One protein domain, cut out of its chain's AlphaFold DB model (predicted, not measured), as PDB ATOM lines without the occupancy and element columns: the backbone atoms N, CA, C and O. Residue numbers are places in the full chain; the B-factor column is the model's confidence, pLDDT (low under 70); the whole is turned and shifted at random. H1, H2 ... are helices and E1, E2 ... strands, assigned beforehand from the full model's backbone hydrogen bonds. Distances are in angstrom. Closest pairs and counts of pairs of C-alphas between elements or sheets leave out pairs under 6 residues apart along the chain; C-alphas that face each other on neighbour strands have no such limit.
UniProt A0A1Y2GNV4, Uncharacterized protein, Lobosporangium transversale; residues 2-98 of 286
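AT A GLANCE: This is residues 2 to 98 of the 286 residues of an uncharacterized protein of Lobosporangium transversale (UniProt A0A1Y2GNV4). Two helices, H1 and H2, lie side by side and run the same way, with H1 near the middle of the domain. Two small sheets of two strands each, E2 with E4 and E1 with E3, make a broken wall over one side of the helices, and long loops swing round the rest. The printed part has 97 residues, with two named helices and four named strands in the order E1, E2, E3, H1, E4, H2; both sheets, of order E1, E3 and E2, E4, are parallel. The class is mixed, helices and strands, with only 40 residues in named elements, under half of the printed part. The whole is compact, with a radius of gyration of the C-alphas of 13.6 A, and its C-alphas span 39 by 34 by 28 A.

IN THESE COORDINATES: Find C-alpha 4 at (-33.347, -53.014, -45.452); from there strand E1, residues 4 to 6, runs 6.6 A. Next come strand E2, residues 28 to 32, 12.9 A long, and strand E3, residues 34 to 36, 6.9 A long. Look for helix H1 at residues 44 to 53, beginning at C-alpha 44, (-45.096, -50.105, -49.665), and 14.2 A long. Strand E4, residues 60 to 64, is 13.3 A long. Helix H2, residues 72 to 85, is 20.6 A long and ends at C-alpha 85, (-52.492, -40.939, -39.359).

HOW THE PARTS SIT: Start with H1, whose centre is 2.3 A from the mean of the C-alphas. It touches H2 at a shallow tilt of 24 degrees, the same way, and their closest C-alphas, those of Gly 49 and Ala 84, are 4.0 A apart. In both helices every O i to N i+4 pair is within hydrogen-bond range. Now look at E2 and E4, parallel at 5 degrees: N 31 and O 62 are within hydrogen-bond range at 2.8 A, and so are N 62 and O 29 at 2.9 A. The closest C-alphas of E2 and H1, those of Leu 29 and Ala 52, are 7.3 A apart. E2 runs on into E3 across a break of 1 residue, at 79 degrees. E3 is parallel to E1 at 22 degrees, with N 6 and O 35 within hydrogen-bond range at 2.8 A. The closest C-alphas of E3 and H1, those of Ile 36 and Gln 44, are 5.7 A apart. E1 and H1 are apart, and so are E3 and H2.

THE WHOLE: The two C-alphas farthest apart, those of Lys 20 and Leu 98, are 41.0 A from each other. The printed part has no cut. The link from E1 to E2, 21 residues, is long; that from E2 to E3 is tight, and the others are short. Residues 86 to 98 hold no named element. Mean pLDDT of the printed part is 74.3; look for values under 70 at residues 17 to 19, 65 to 75 and 87 to 98.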
ATOM      1  N   SER A   2     -26.817 -49.900 -45.404       72.75
ATOM      2  CA  SER A   2     -27.341 -51.037 -46.166       72.75
ATOM      3  C   SER A   2     -28.860 -50.932 -46.276       72.75
ATOM      4  O   SER A   2     -29.517 -50.692 -45.266       72.75
ATOM      5  N   GLU A   3     -29.383 -51.137 -47.480       80.19
ATOM      6  CA  GLU A   3     -30.814 -51.269 -47.764       80.19
ATOM      7  C   GLU A   3     -31.444 -52.358 -46.880       80.19
ATOM      8  O   GLU A   3     -30.882 -53.448 -46.726       80.19
ATOM      9  N   VAL A   4     -32.597 -52.060 -46.276       83.94
ATOM     10  CA  VAL A   4     -33.347 -53.014 -45.452       83.94
ATOM     11  C   VAL A   4     -34.501 -53.557 -46.278       83.94
ATOM     12  O   VAL A   4     -35.425 -52.834 -46.638       83.94
ATOM     13  N   ILE A   5     -34.473 -54.856 -46.553       83.12
ATOM     14  CA  ILE A   5     -35.499 -55.521 -47.351       83.12
ATOM     15  C   ILE A   5     -36.398 -56.337 -46.423       83.12
ATOM     16  O   ILE A   5     -35.940 -57.255 -45.743       83.12
ATOM     17  N   ILE A   6     -37.685 -56.001 -46.403       84.62
ATOM     18  CA  ILE A   6     -38.738 -56.793 -45.773       84.62
ATOM     19  C   ILE A   6     -39.379 -57.625 -46.879       84.62
ATOM     20  O   ILE A   6     -40.054 -57.090 -47.755       84.62
ATOM     21  N   ASP A   7     -39.158 -58.935 -46.843       83.50
ATOM     22  CA  ASP A   7     -39.681 -59.847 -47.864       83.50
ATOM     23  C   ASP A   7     -41.217 -59.812 -47.892       83.50
ATOM     24  O   ASP A   7     -41.820 -59.477 -48.910       83.50
ATOM     25  N   ARG A   8     -41.851 -60.030 -46.730       82.31
ATOM     26  CA  ARG A   8     -43.310 -60.026 -46.589       82.31
ATOM     27  C   ARG A   8     -43.757 -59.617 -45.186       82.31
ATOM     28  O   ARG A   8     -43.163 -60.023 -44.187       82.31
ATOM     29  N   MET A   9     -44.844 -58.849 -45.100       83.38
ATOM     30  CA  MET A   9     -45.515 -58.538 -43.830       83.38
ATOM     31  C   MET A   9     -46.456 -59.686 -43.420       83.38
ATOM     32  O   MET A   9     -47.017 -60.351 -44.296       83.38
ATOM     33  N   PRO A  10     -46.686 -59.938 -42.116       83.62
ATOM     34  CA  PRO A  10     -47.645 -60.955 -41.688       83.62
ATOM     35  C   PRO A  10     -49.027 -60.708 -42.316       83.62
ATOM     36  O   PRO A  10     -49.494 -59.574 -42.368       83.62
ATOM     37  N   SER A  11     -49.707 -61.757 -42.784       79.88
ATOM     38  CA  SER A  11     -50.945 -61.632 -43.581       79.88
ATOM     39  C   SER A  11     -52.100 -60.930 -42.855       79.88
ATOM     40  O   SER A  11     -52.958 -60.321 -43.484       79.88
ATOM     41  N   ASN A  12     -52.115 -60.976 -41.524       83.25
ATOM     42  CA  ASN A  12     -53.088 -60.290 -40.676       83.25
ATOM     43  C   ASN A  12     -52.646 -58.884 -40.240       83.25
ATOM     44  O   ASN A  12     -53.404 -58.189 -39.569       83.25
ATOM     45  N   PHE A  13     -51.430 -58.462 -40.586       82.69
ATOM     46  CA  PHE A  13     -50.841 -57.214 -40.109       82.69
ATOM     47  C   PHE A  13     -51.568 -55.973 -40.642       82.69
ATOM     48  O   PHE A  13     -51.834 -55.022 -39.902       82.69
ATOM     49  N   LEU A  14     -51.925 -56.018 -41.924       84.06
ATOM     50  CA  LEU A  14     -52.575 -54.925 -42.649       84.06
ATOM     51  C   LEU A  14     -54.086 -54.855 -42.400       84.06
ATOM     52  O   LEU A  14     -54.737 -53.923 -42.856       84.06
ATOM     53  N   ASN A  15     -54.651 -55.822 -41.672       82.69
ATOM     54  CA  ASN A  15     -56.084 -55.869 -41.428       82.69
ATOM     55  C   ASN A  15     -56.464 -54.945 -40.258       82.69
ATOM     56  O   ASN A  15     -56.070 -55.197 -39.111       82.69
ATOM     57  N   ASP A  16     -57.218 -53.883 -40.551       70.00
ATOM     58  CA  ASP A  16     -57.546 -52.794 -39.614       70.00
ATOM     59  C   ASP A  16     -58.344 -53.280 -38.383       70.00
ATOM     60  O   ASP A  16     -58.256 -52.687 -37.311       70.00
ATOM     61  N   ASP A  17     -59.033 -54.420 -38.497       68.50
ATOM     62  CA  ASP A  17     -59.986 -54.921 -37.495       68.50
ATOM     63  C   ASP A  17     -59.372 -55.759 -36.361       68.50
ATOM     64  O   ASP A  17     -60.086 -56.250 -35.484       68.50
ATOM     65  N   THR A  18     -58.054 -55.978 -36.351       63.06
ATOM     66  CA  THR A  18     -57.432 -56.830 -35.324       63.06
ATOM     67  C   THR A  18     -56.320 -56.114 -34.575       63.06
ATOM     68  O   THR A  18     -55.176 -56.102 -35.012       63.06
ATOM     69  N   ASP A  19     -56.606 -55.593 -33.378       65.44
ATOM     70  CA  ASP A  19     -55.621 -55.033 -32.422       65.44
ATOM     71  C   ASP A  19     -54.561 -56.045 -31.930       65.44
ATOM     72  O   ASP A  19     -53.743 -55.746 -31.059       65.44
ATOM     73  N   LYS A  20     -54.546 -57.260 -32.488       79.12
ATOM     74  CA  LYS A  20     -53.666 -58.362 -32.082       79.12
ATOM     75  C   LYS A  20     -52.177 -58.046 -32.239       79.12
ATOM     76  O   LYS A  20     -51.371 -58.660 -31.549       79.12
ATOM     77  N   SER A  21     -51.824 -57.094 -33.099       81.00
ATOM     78  CA  SER A  21     -50.437 -56.737 -33.409       81.00
ATOM     79  C   SER A  21     -50.175 -55.262 -33.105       81.00
ATOM     80  O   SER A  21     -49.960 -54.465 -34.015       81.00
ATOM     81  N   SER A  22     -50.241 -54.879 -31.826       87.00
ATOM     82  CA  SER A  22     -49.820 -53.548 -31.369       87.00
ATOM     83  C   SER A  22     -48.392 -53.574 -30.819       87.00
ATOM     84  O   SER A  22     -47.960 -54.549 -30.203       87.00
ATOM     85  N   PHE A  23     -47.658 -52.479 -31.015       87.25
ATOM     86  CA  PHE A  23     -46.294 -52.291 -30.519       87.25
ATOM     87  C   PHE A  23     -46.255 -51.152 -29.490       87.25
ATOM     88  O   PHE A  23     -45.758 -50.059 -29.774       87.25
ATOM     89  N   PRO A  24     -46.784 -51.360 -28.270       87.25
ATOM     90  CA  PRO A  24     -46.965 -50.283 -27.295       87.25
ATOM     91  C   PRO A  24     -45.651 -49.671 -26.792       87.25
ATOM     92  O   PRO A  24     -45.633 -48.519 -26.363       87.25
ATOM     93  N   ASN A  25     -44.553 -50.425 -26.871       90.12
ATOM     94  CA  ASN A  25     -43.236 -50.005 -26.392       90.12
ATOM     95  C   ASN A  25     -42.393 -49.308 -27.470       90.12
ATOM     96  O   ASN A  25     -41.332 -48.763 -27.160       90.12
ATOM     97  N   VAL A  26     -42.842 -49.308 -28.731       86.81
ATOM     98  CA  VAL A  26     -42.140 -48.608 -29.809       86.81
ATOM     99  C   VAL A  26     -42.411 -47.117 -29.663       86.81
ATOM    100  O   VAL A  26     -43.521 -46.635 -29.867       86.81
ATOM    101  N   THR A  27     -41.370 -46.387 -29.269       85.06
ATOM    102  CA  THR A  27     -41.417 -44.929 -29.084       85.06
ATOM    103  C   THR A  27     -40.739 -44.171 -30.218       85.06
ATOM    104  O   THR A  27     -40.950 -42.967 -30.355       85.06
ATOM    105  N   ARG A  28     -39.942 -44.863 -31.033       82.69
ATOM    106  CA  ARG A  28     -39.217 -44.308 -32.173       82.69
ATOM    107  C   ARG A  28     -39.298 -45.280 -33.341       82.69
ATOM    108  O   ARG A  28     -39.081 -46.472 -33.137       82.69
ATOM    109  N   LEU A  29     -39.584 -44.769 -34.530       85.56
ATOM    110  CA  LEU A  29     -39.627 -45.543 -35.765       85.56
ATOM    111  C   LEU A  29     -38.847 -44.783 -36.834       85.56
ATOM    112  O   LEU A  29     -39.031 -43.585 -36.989       85.56
ATOM    113  N   SER A  30     -37.930 -45.441 -37.529       84.62
ATOM    114  CA  SER A  30     -37.115 -44.797 -38.557       84.62
ATOM    115  C   SER A  30     -37.040 -45.717 -39.758       84.62
ATOM    116  O   SER A  30     -36.422 -46.778 -39.689       84.62
ATOM    117  N   PHE A  31     -37.693 -45.317 -40.839       83.56
ATOM    118  CA  PHE A  31     -37.654 -45.998 -42.118       83.56
ATOM    119  C   PHE A  31     -36.633 -45.282 -42.995       83.56
ATOM    120  O   PHE A  31     -36.892 -44.184 -43.476       83.56
ATOM    121  N   VAL A  32     -35.458 -45.891 -43.144       80.56
ATOM    122  CA  VAL A  32     -34.393 -45.419 -44.035       80.56
ATOM    123  C   VAL A  32     -34.109 -46.543 -45.005       80.56
ATOM    124  O   VAL A  32     -33.732 -47.628 -44.563       80.56
ATOM    125  N   ASP A  33     -34.319 -46.299 -46.295       80.38
ATOM    126  CA  ASP A  33     -34.016 -47.273 -47.351       80.38
ATOM    127  C   ASP A  33     -34.672 -48.643 -47.118       80.38
ATOM    128  O   ASP A  33     -34.059 -49.697 -47.302       80.38
ATOM    129  N   VAL A  34     -35.928 -48.621 -46.662       83.38
ATOM    130  CA  VAL A  34     -36.724 -49.829 -46.434       83.38
ATOM    131  C   VAL A  34     -37.482 -50.164 -47.708       83.38
ATOM    132  O   VAL A  34     -38.166 -49.295 -48.232       83.38
ATOM    133  N   LYS A  35     -37.417 -51.415 -48.170       85.06
ATOM    134  CA  LYS A  35     -38.256 -51.940 -49.259       85.06
ATOM    135  C   LYS A  35     -39.137 -53.083 -48.791       85.06
ATOM    136  O   LYS A  35     -38.702 -53.906 -47.989       85.06
ATOM    137  N   ILE A  36     -40.352 -53.155 -49.333       84.44
ATOM    138  CA  ILE A  36     -41.252 -54.304 -49.162       84.44
ATOM    139  C   ILE A  36     -41.427 -54.963 -50.528       84.44
ATOM    140  O   ILE A  36     -41.960 -54.328 -51.434       84.44
ATOM    141  N   LEU A  37     -40.945 -56.200 -50.686       83.06
ATOM    142  CA  LEU A  37     -40.910 -56.869 -51.994       83.06
ATOM    143  C   LEU A  37     -42.257 -57.481 -52.391       83.06
ATOM    144  O   LEU A  37     -42.664 -57.342 -53.541       83.06
ATOM    145  N   ASP A  38     -42.942 -58.147 -51.457       70.69
ATOM    146  CA  ASP A  38     -44.125 -58.960 -51.756       70.69
ATOM    147  C   ASP A  38     -45.397 -58.365 -51.140       70.69
ATOM    148  O   ASP A  38     -45.813 -58.685 -50.019       70.69
ATOM    149  N   SER A  39     -46.008 -57.443 -51.878       74.44
ATOM    150  CA  SER A  39     -47.280 -56.831 -51.512       74.44
ATOM    151  C   SER A  39     -48.214 -56.819 -52.717       74.44
ATOM    152  O   SER A  39     -48.375 -55.809 -53.395       74.44
ATOM    153  N   GLU A  40     -48.842 -57.964 -52.991       77.06
ATOM    154  CA  GLU A  40     -49.740 -58.160 -54.143       77.06
ATOM    155  C   GLU A  40     -50.922 -57.166 -54.197       77.06
ATOM    156  O   GLU A  40     -51.540 -56.991 -55.248       77.06
ATOM    157  N   HIS A  41     -51.260 -56.512 -53.078       82.94
ATOM    158  CA  HIS A  41     -52.469 -55.685 -52.955       82.94
ATOM    159  C   HIS A  41     -52.262 -54.303 -52.333       82.94
ATOM    160  O   HIS A  41     -53.189 -53.495 -52.349       82.94
ATOM    161  N   TYR A  42     -51.084 -54.013 -51.780       85.00
ATOM    162  CA  TYR A  42     -50.856 -52.770 -51.047       85.00
ATOM    163  C   TYR A  42     -49.583 -52.076 -51.505       85.00
ATOM    164  O   TYR A  42     -48.595 -52.714 -51.868       85.00
ATOM    165  N   THR A  43     -49.578 -50.752 -51.453       86.50
ATOM    166  CA  THR A  43     -48.352 -49.993 -51.682       86.50
ATOM    167  C   THR A  43     -47.407 -50.169 -50.491       86.50
ATOM    168  O   THR A  43     -47.834 -50.354 -49.347       86.50
ATOM    169  N   GLN A  44     -46.098 -50.087 -50.734       85.44
ATOM    170  CA  GLN A  44     -45.096 -50.105 -49.665       85.44
ATOM    171  C   GLN A  44     -45.379 -49.024 -48.610       85.44
ATOM    172  O   GLN A  44     -45.286 -49.275 -47.407       85.44
ATOM    173  N   SER A  45     -45.759 -47.832 -49.064       84.94
ATOM    174  CA  SER A  45     -46.123 -46.705 -48.215       84.94
ATOM    175  C   SER A  45     -47.306 -47.016 -47.305       84.94
ATOM    176  O   SER A  45     -47.226 -46.759 -46.104       84.94
ATOM    177  N   TYR A  46     -48.354 -47.655 -47.830       87.38
ATOM    178  CA  TYR A  46     -49.480 -48.120 -47.026       87.38
ATOM    179  C   TYR A  46     -49.028 -49.112 -45.951       87.38
ATOM    180  O   TYR A  46     -49.349 -48.945 -44.776       87.38
ATOM    181  N   CYS A  47     -48.223 -50.112 -46.320       88.62
ATOM    182  CA  CYS A  47     -47.740 -51.128 -45.384       88.62
ATOM    183  C   CYS A  47     -46.912 -50.533 -44.235       88.62
ATOM    184  O   CYS A  47     -47.116 -50.879 -43.066       88.62
ATOM    185  N   LEU A  48     -45.994 -49.621 -44.555       89.94
ATOM    186  CA  LEU A  48     -45.181 -48.930 -43.556       89.94
ATOM    187  C   LEU A  48     -46.037 -47.973 -42.713       89.94
ATOM    188  O   LEU A  48     -45.841 -47.886 -41.498       89.94
ATOM    189  N   GLY A  49     -47.023 -47.306 -43.318       89.25
ATOM    190  CA  GLY A  49     -47.954 -46.432 -42.607       89.25
ATOM    191  C   GLY A  49     -48.796 -47.213 -41.601       89.25
ATOM    192  O   GLY A  49     -48.901 -46.830 -40.436       89.25
ATOM    193  N   MET A  50     -49.285 -48.388 -41.998       89.31
ATOM    194  CA  MET A  50     -49.968 -49.318 -41.103       89.31
ATOM    195  C   MET A  50     -49.070 -49.764 -39.947       89.31
ATOM    196  O   MET A  50     -49.524 -49.797 -38.806       89.31
ATOM    197  N   LEU A  51     -47.785 -50.036 -40.192       89.31
ATOM    198  CA  LEU A  51     -46.827 -50.358 -39.128       89.31
ATOM    199  C   LEU A  51     -46.662 -49.203 -38.130       89.31
ATOM    200  O   LEU A  51     -46.706 -49.434 -36.919       89.31
ATOM    201  N   ALA A  52     -46.547 -47.964 -38.613       89.38
ATOM    202  CA  ALA A  52     -46.503 -46.782 -37.753       89.38
ATOM    203  C   ALA A  52     -47.789 -46.634 -36.920       89.38
ATOM    204  O   ALA A  52     -47.721 -46.416 -35.708       89.38
ATOM    205  N   ARG A  53     -48.959 -46.859 -37.532       88.00
ATOM    206  CA  ARG A  53     -50.274 -46.805 -36.870       88.00
ATOM    207  C   ARG A  53     -50.416 -47.818 -35.728       88.00
ATOM    208  O   ARG A  53     -51.113 -47.551 -34.751       88.00
ATOM    209  N   ARG A  54     -49.719 -48.959 -35.795       89.00
ATOM    210  CA  ARG A  54     -49.684 -49.970 -34.719       89.00
ATOM    211  C   ARG A  54     -48.801 -49.593 -33.525       89.00
ATOM    212  O   ARG A  54     -48.717 -50.377 -32.580       89.00
ATOM    213  N   CYS A  55     -48.153 -48.428 -33.530       88.50
ATOM    214  CA  CYS A  55     -47.254 -47.979 -32.466       88.50
ATOM    215  C   CYS A  55     -47.912 -46.875 -31.604       88.50
ATOM    216  O   CYS A  55     -47.571 -45.702 -31.747       88.50
ATOM    217  N   PRO A  56     -48.821 -47.181 -30.655       84.88
ATOM    218  CA  PRO A  56     -49.509 -46.150 -29.858       84.88
ATOM    219  C   PRO A  56     -48.575 -45.388 -28.896       84.88
ATOM    220  O   PRO A  56     -48.941 -44.353 -28.337       84.88
ATOM    221  N   GLY A  57     -47.364 -45.906 -28.672       82.31
ATOM    222  CA  GLY A  57     -46.312 -45.258 -27.893       82.31
ATOM    223  C   GLY A  57     -45.428 -44.298 -28.692       82.31
ATOM    224  O   GLY A  57     -44.538 -43.697 -28.085       82.31
ATOM    225  N   LEU A  58     -45.644 -44.158 -30.005       83.81
ATOM    226  CA  LEU A  58     -44.751 -43.457 -30.924       83.81
ATOM    227  C   LEU A  58     -44.597 -41.974 -30.553       83.81
ATOM    228  O   LEU A  58     -45.569 -41.256 -30.325       83.81
ATOM    229  N   ARG A  59     -43.342 -41.526 -30.461       80.88
ATOM    230  CA  ARG A  59     -42.940 -40.148 -30.124       80.88
ATOM    231  C   ARG A  59     -42.044 -39.513 -31.181       80.88
ATOM    232  O   ARG A  59     -41.874 -38.300 -31.142       80.88
ATOM    233  N   SER A  60     -41.453 -40.340 -32.043       76.06
ATOM    234  CA  SER A  60     -40.515 -39.997 -33.115       76.06
ATOM    235  C   SER A  60     -40.788 -40.910 -34.305       76.06
ATOM    236  O   SER A  60     -40.768 -42.128 -34.120       76.06
ATOM    237  N   LEU A  61     -41.020 -40.374 -35.500       81.00
ATOM    238  CA  LEU A  61     -41.100 -41.164 -36.722       81.00
ATOM    239  C   LEU A  61     -40.385 -40.469 -37.875       81.00
ATOM    240  O   LEU A  61     -40.760 -39.383 -38.288       81.00
ATOM    241  N   TYR A  62     -39.372 -41.131 -38.408       80.38
ATOM    242  CA  TYR A  62     -38.609 -40.676 -39.557       80.38
ATOM    243  C   TYR A  62     -38.923 -41.580 -40.747       80.38
ATOM    244  O   TYR A  62     -38.903 -42.805 -40.612       80.38
ATOM    245  N   PHE A  63     -39.232 -40.992 -41.899       77.12
ATOM    246  CA  PHE A  63     -39.440 -41.726 -43.142       77.12
ATOM    247  C   PHE A  63     -38.629 -41.058 -44.250       77.12
ATOM    248  O   PHE A  63     -38.914 -39.926 -44.641       77.12
ATOM    249  N   ASN A  64     -37.617 -41.768 -44.739       74.38
ATOM    250  CA  ASN A  64     -36.752 -41.342 -45.824       74.38
ATOM    251  C   ASN A  64     -36.590 -42.491 -46.822       74.38
ATOM    252  O   ASN A  64     -35.872 -43.462 -46.576       74.38
ATOM    253  N   ASP A  65     -37.285 -42.371 -47.945       66.94
ATOM    254  CA  ASP A  65     -37.168 -43.288 -49.067       66.94
ATOM    255  C   ASP A  65     -36.145 -42.708 -50.051       66.94
ATOM    256  O   ASP A  65     -36.476 -41.870 -50.888       66.94
ATOM    257  N   ILE A  66     -34.862 -43.074 -49.927       60.25
ATOM    258  CA  ILE A  66     -33.805 -42.489 -50.772       60.25
ATOM    259  C   ILE A  66     -33.829 -43.120 -52.177       60.25
ATOM    260  O   ILE A  66     -33.320 -42.522 -53.135       60.25
ATOM    261  N   ILE A  67     -34.481 -44.274 -52.358       55.44
ATOM    262  CA  ILE A  67     -34.056 -45.250 -53.368       55.44
ATOM    263  C   ILE A  67     -34.475 -44.916 -54.814       55.44
ATOM    264  O   ILE A  67     -33.774 -45.325 -55.737       55.44
ATOM    265  N   GLU A  68     -35.490 -44.084 -55.083       52.22
ATOM    266  CA  GLU A  68     -35.887 -43.798 -56.481       52.22
ATOM    267  C   GLU A  68     -35.931 -42.313 -56.846       52.22
ATOM    268  O   GLU A  68     -36.807 -41.585 -56.424       52.22
ATOM    269  N   LYS A  69     -35.025 -41.808 -57.688       53.69
ATOM    270  CA  LYS A  69     -34.978 -40.390 -58.131       53.69
ATOM    271  C   LYS A  69     -36.159 -39.934 -59.025       53.69
ATOM    272  O   LYS A  69     -35.997 -39.029 -59.834       53.69
ATOM    273  N   SER A  70     -37.320 -40.579 -58.951       60.16
ATOM    274  CA  SER A  70     -38.447 -40.374 -59.861       60.16
ATOM    275  C   SER A  70     -39.650 -39.724 -59.158       60.16
ATOM    276  O   SER A  70     -39.786 -39.775 -57.935       60.16
ATOM    277  N   ARG A  71     -40.564 -39.138 -59.948       55.81
ATOM    278  CA  ARG A  71     -41.821 -38.496 -59.497       55.81
ATOM    279  C   ARG A  71     -42.692 -39.375 -58.585       55.81
ATOM    280  O   ARG A  71     -43.534 -38.845 -57.867       55.81
ATOM    281  N   PHE A  72     -42.475 -40.690 -58.579       60.25
ATOM    282  CA  PHE A  72     -43.182 -41.634 -57.716       60.25
ATOM    283  C   PHE A  72     -42.867 -41.449 -56.215       60.25
ATOM    284  O   PHE A  72     -43.693 -41.826 -55.386       60.25
ATOM    285  N   LYS A  73     -41.756 -40.781 -55.845       64.25
ATOM    286  CA  LYS A  73     -41.379 -40.494 -54.441       64.25
ATOM    287  C   LYS A  73     -42.406 -39.690 -53.649       64.25
ATOM    288  O   LYS A  73     -42.647 -39.984 -52.479       64.25
ATOM    289  N   ARG A  74     -42.992 -38.653 -54.260       62.75
ATOM    290  CA  ARG A  74     -43.879 -37.722 -53.536       62.75
ATOM    291  C   ARG A  74     -45.152 -38.417 -53.079       62.75
ATOM    292  O   ARG A  74     -45.464 -38.404 -51.893       62.75
ATOM    293  N   GLN A  75     -45.817 -39.088 -54.017       69.12
ATOM    294  CA  GLN A  75     -47.034 -39.839 -53.731       69.12
ATOM    295  C   GLN A  75     -46.777 -40.923 -52.681       69.12
ATOM    296  O   GLN A  75     -47.563 -41.084 -51.755       69.12
ATOM    297  N   THR A  76     -45.625 -41.591 -52.783       74.69
ATOM    298  CA  THR A  76     -45.181 -42.633 -51.860       74.69
ATOM    299  C   THR A  76     -45.232 -42.173 -50.404       74.69
ATOM    300  O   THR A  76     -45.989 -42.776 -49.642       74.69
ATOM    301  N   HIS A  77     -44.550 -41.092 -49.995       74.06
ATOM    302  CA  HIS A  77     -44.662 -40.701 -48.586       74.06
ATOM    303  C   HIS A  77     -45.906 -39.902 -48.172       74.06
ATOM    304  O   HIS A  77     -46.309 -40.025 -47.014       74.06
ATOM    305  N   ILE A  78     -46.621 -39.250 -49.096       75.00
ATOM    306  CA  ILE A  78     -47.985 -38.764 -48.814       75.00
ATOM    307  C   ILE A  78     -48.876 -39.947 -48.411       75.00
ATOM    308  O   ILE A  78     -49.492 -39.938 -47.345       75.00
ATOM    309  N   ASP A  79     -48.885 -41.016 -49.209       82.31
ATOM    310  CA  ASP A  79     -49.678 -42.215 -48.935       82.31
ATOM    311  C   ASP A  79     -49.274 -42.877 -47.611       82.31
ATOM    312  O   ASP A  79     -50.134 -43.385 -46.886       82.31
ATOM    313  N   PHE A  80     -47.984 -42.838 -47.262       85.69
ATOM    314  CA  PHE A  80     -47.483 -43.343 -45.984       85.69
ATOM    315  C   PHE A  80     -48.107 -42.591 -44.807       85.69
ATOM    316  O   PHE A  80     -48.697 -43.216 -43.923       85.69
ATOM    317  N   TYR A  81     -48.019 -41.258 -44.800       80.44
ATOM    318  CA  TYR A  81     -48.544 -40.446 -43.703       80.44
ATOM    319  C   TYR A  81     -50.069 -40.499 -43.633       80.44
ATOM    320  O   TYR A  81     -50.628 -40.626 -42.538       80.44
ATOM    321  N   LYS A  82     -50.745 -40.496 -44.788       83.19
ATOM    322  CA  LYS A  82     -52.191 -40.717 -44.864       83.19
ATOM    323  C   LYS A  82     -52.566 -42.053 -44.224       83.19
ATOM    324  O   LYS A  82     -53.428 -42.084 -43.356       83.19
ATOM    325  N   SER A  83     -51.868 -43.133 -44.561       84.00
ATOM    326  CA  SER A  83     -52.137 -44.463 -43.994       84.00
ATOM    327  C   SER A  83     -51.807 -44.556 -42.499       84.00
ATOM    328  O   SER A  83     -52.502 -45.240 -41.747       84.00
ATOM    329  N   ALA A  84     -50.762 -43.855 -42.049       84.75
ATOM    330  CA  ALA A  84     -50.345 -43.842 -40.650       84.75
ATOM    331  C   ALA A  84     -51.303 -43.059 -39.741       84.75
ATOM    332  O   ALA A  84     -51.549 -43.480 -38.606       84.75
ATOM    333  N   PHE A  85     -51.837 -41.930 -40.219       82.31
ATOM    334  CA  PHE A  85     -52.492 -40.939 -39.359       82.31
ATOM    335  C   PHE A  85     -53.929 -40.583 -39.752       82.31
ATOM    336  O   PHE A  85     -54.702 -40.178 -38.879       82.31
ATOM    337  N   LEU A  86     -54.341 -40.752 -41.011       79.75
ATOM    338  CA  LEU A  86     -55.729 -40.526 -41.409       79.75
ATOM    339  C   LEU A  86     -56.537 -41.809 -41.201       79.75
ATOM    340  O   LEU A  86     -56.328 -42.827 -41.848       79.75
ATOM    341  N   ARG A  87     -57.528 -41.750 -40.307       64.81
ATOM    342  CA  ARG A  87     -58.433 -42.871 -39.984       64.81
ATOM    343  C   ARG A  87     -59.345 -43.323 -41.142       64.81
ATOM    344  O   ARG A  87     -60.223 -44.152 -40.915       64.81
ATOM    345  N   ARG A  88     -59.201 -42.783 -42.357       48.72
ATOM    346  CA  ARG A  88     -60.020 -43.157 -43.519       48.72
ATOM    347  C   ARG A  88     -59.168 -43.310 -44.780       48.72
ATOM    348  O   ARG A  88     -58.380 -42.409 -45.058       48.72
ATOM    349  N   PRO A  89     -59.382 -44.374 -45.579       41.16
ATOM    350  CA  PRO A  89     -58.833 -44.452 -46.925       41.16
ATOM    351  C   PRO A  89     -59.419 -43.305 -47.752       41.16
ATOM    352  O   PRO A  89     -60.642 -43.167 -47.836       41.16
ATOM    353  N   LEU A  90     -58.566 -42.474 -48.341       41.34
ATOM    354  CA  LEU A  90     -58.984 -41.546 -49.387       41.34
ATOM    355  C   LEU A  90     -58.965 -42.312 -50.711       41.34
ATOM    356  O   LEU A  90     -57.955 -42.917 -51.065       41.34
ATOM    357  N   LEU A  91     -60.104 -42.316 -51.405       41.25
ATOM    358  CA  LEU A  91     -60.190 -42.769 -52.790       41.25
ATOM    359  C   LEU A  91     -59.299 -41.850 -53.631       41.25
ATOM    360  O   LEU A  91     -59.402 -40.629 -53.533       41.25
ATOM    361  N   ALA A  92     -58.381 -42.466 -54.367       37.31
ATOM    362  CA  ALA A  92     -57.358 -41.793 -55.142       37.31
ATOM    363  C   ALA A  92     -57.987 -41.066 -56.332       37.31
ATOM    364  O   ALA A  92     -58.453 -41.726 -57.252       37.31
ATOM    365  N   ASP A  93     -57.974 -39.737 -56.323       34.78
ATOM    366  CA  ASP A  93     -57.885 -38.973 -57.561       34.78
ATOM    367  C   ASP A  93     -57.293 -37.583 -57.303       34.78
ATOM    368  O   ASP A  93     -57.580 -36.939 -56.297       34.78
ATOM    369  N   GLU A  94     -56.470 -37.177 -58.271       36.59
ATOM    370  CA  GLU A  94     -55.814 -35.876 -58.463       36.59
ATOM    371  C   GLU A  94     -54.546 -35.591 -57.624       36.59
ATOM    372  O   GLU A  94     -54.582 -35.498 -56.403       36.59
ATOM    373  N   HIS A  95     -53.391 -35.432 -58.298       34.72
ATOM    374  CA  HIS A  95     -52.693 -34.139 -58.482       34.72
ATOM    375  C   HIS A  95     -51.298 -34.275 -59.153       34.72
ATOM    376  O   HIS A  95     -50.736 -35.363 -59.281       34.72
ATOM    377  N   LYS A  96     -50.790 -33.149 -59.685       34.59
ATOM    378  CA  LYS A  96     -49.623 -32.984 -60.579       34.59
ATOM    379  C   LYS A  96     -48.666 -31.872 -60.083       34.59
ATOM    380  O   LYS A  96     -49.120 -30.746 -59.934       34.59
ATOM    381  N   ASN A  97     -47.359 -32.178 -60.186       28.64
ATOM    382  CA  ASN A  97     -46.172 -31.358 -60.555       28.64
ATOM    383  C   ASN A  97     -45.300 -30.567 -59.529       28.64
ATOM    384  O   ASN A  97     -45.788 -29.862 -58.664       28.64
ATOM    385  N   LEU A  98     -43.989 -30.593 -59.871       26.67
ATOM    386  CA  LEU A  98     -42.762 -29.833 -59.498       26.67
ATOM    387  C   LEU A  98     -41.801 -30.391 -58.425       26.67
ATOM    388  O   LEU A  98     -41.998 -31.549 -58.107       26.67
TER     389      LEU A  98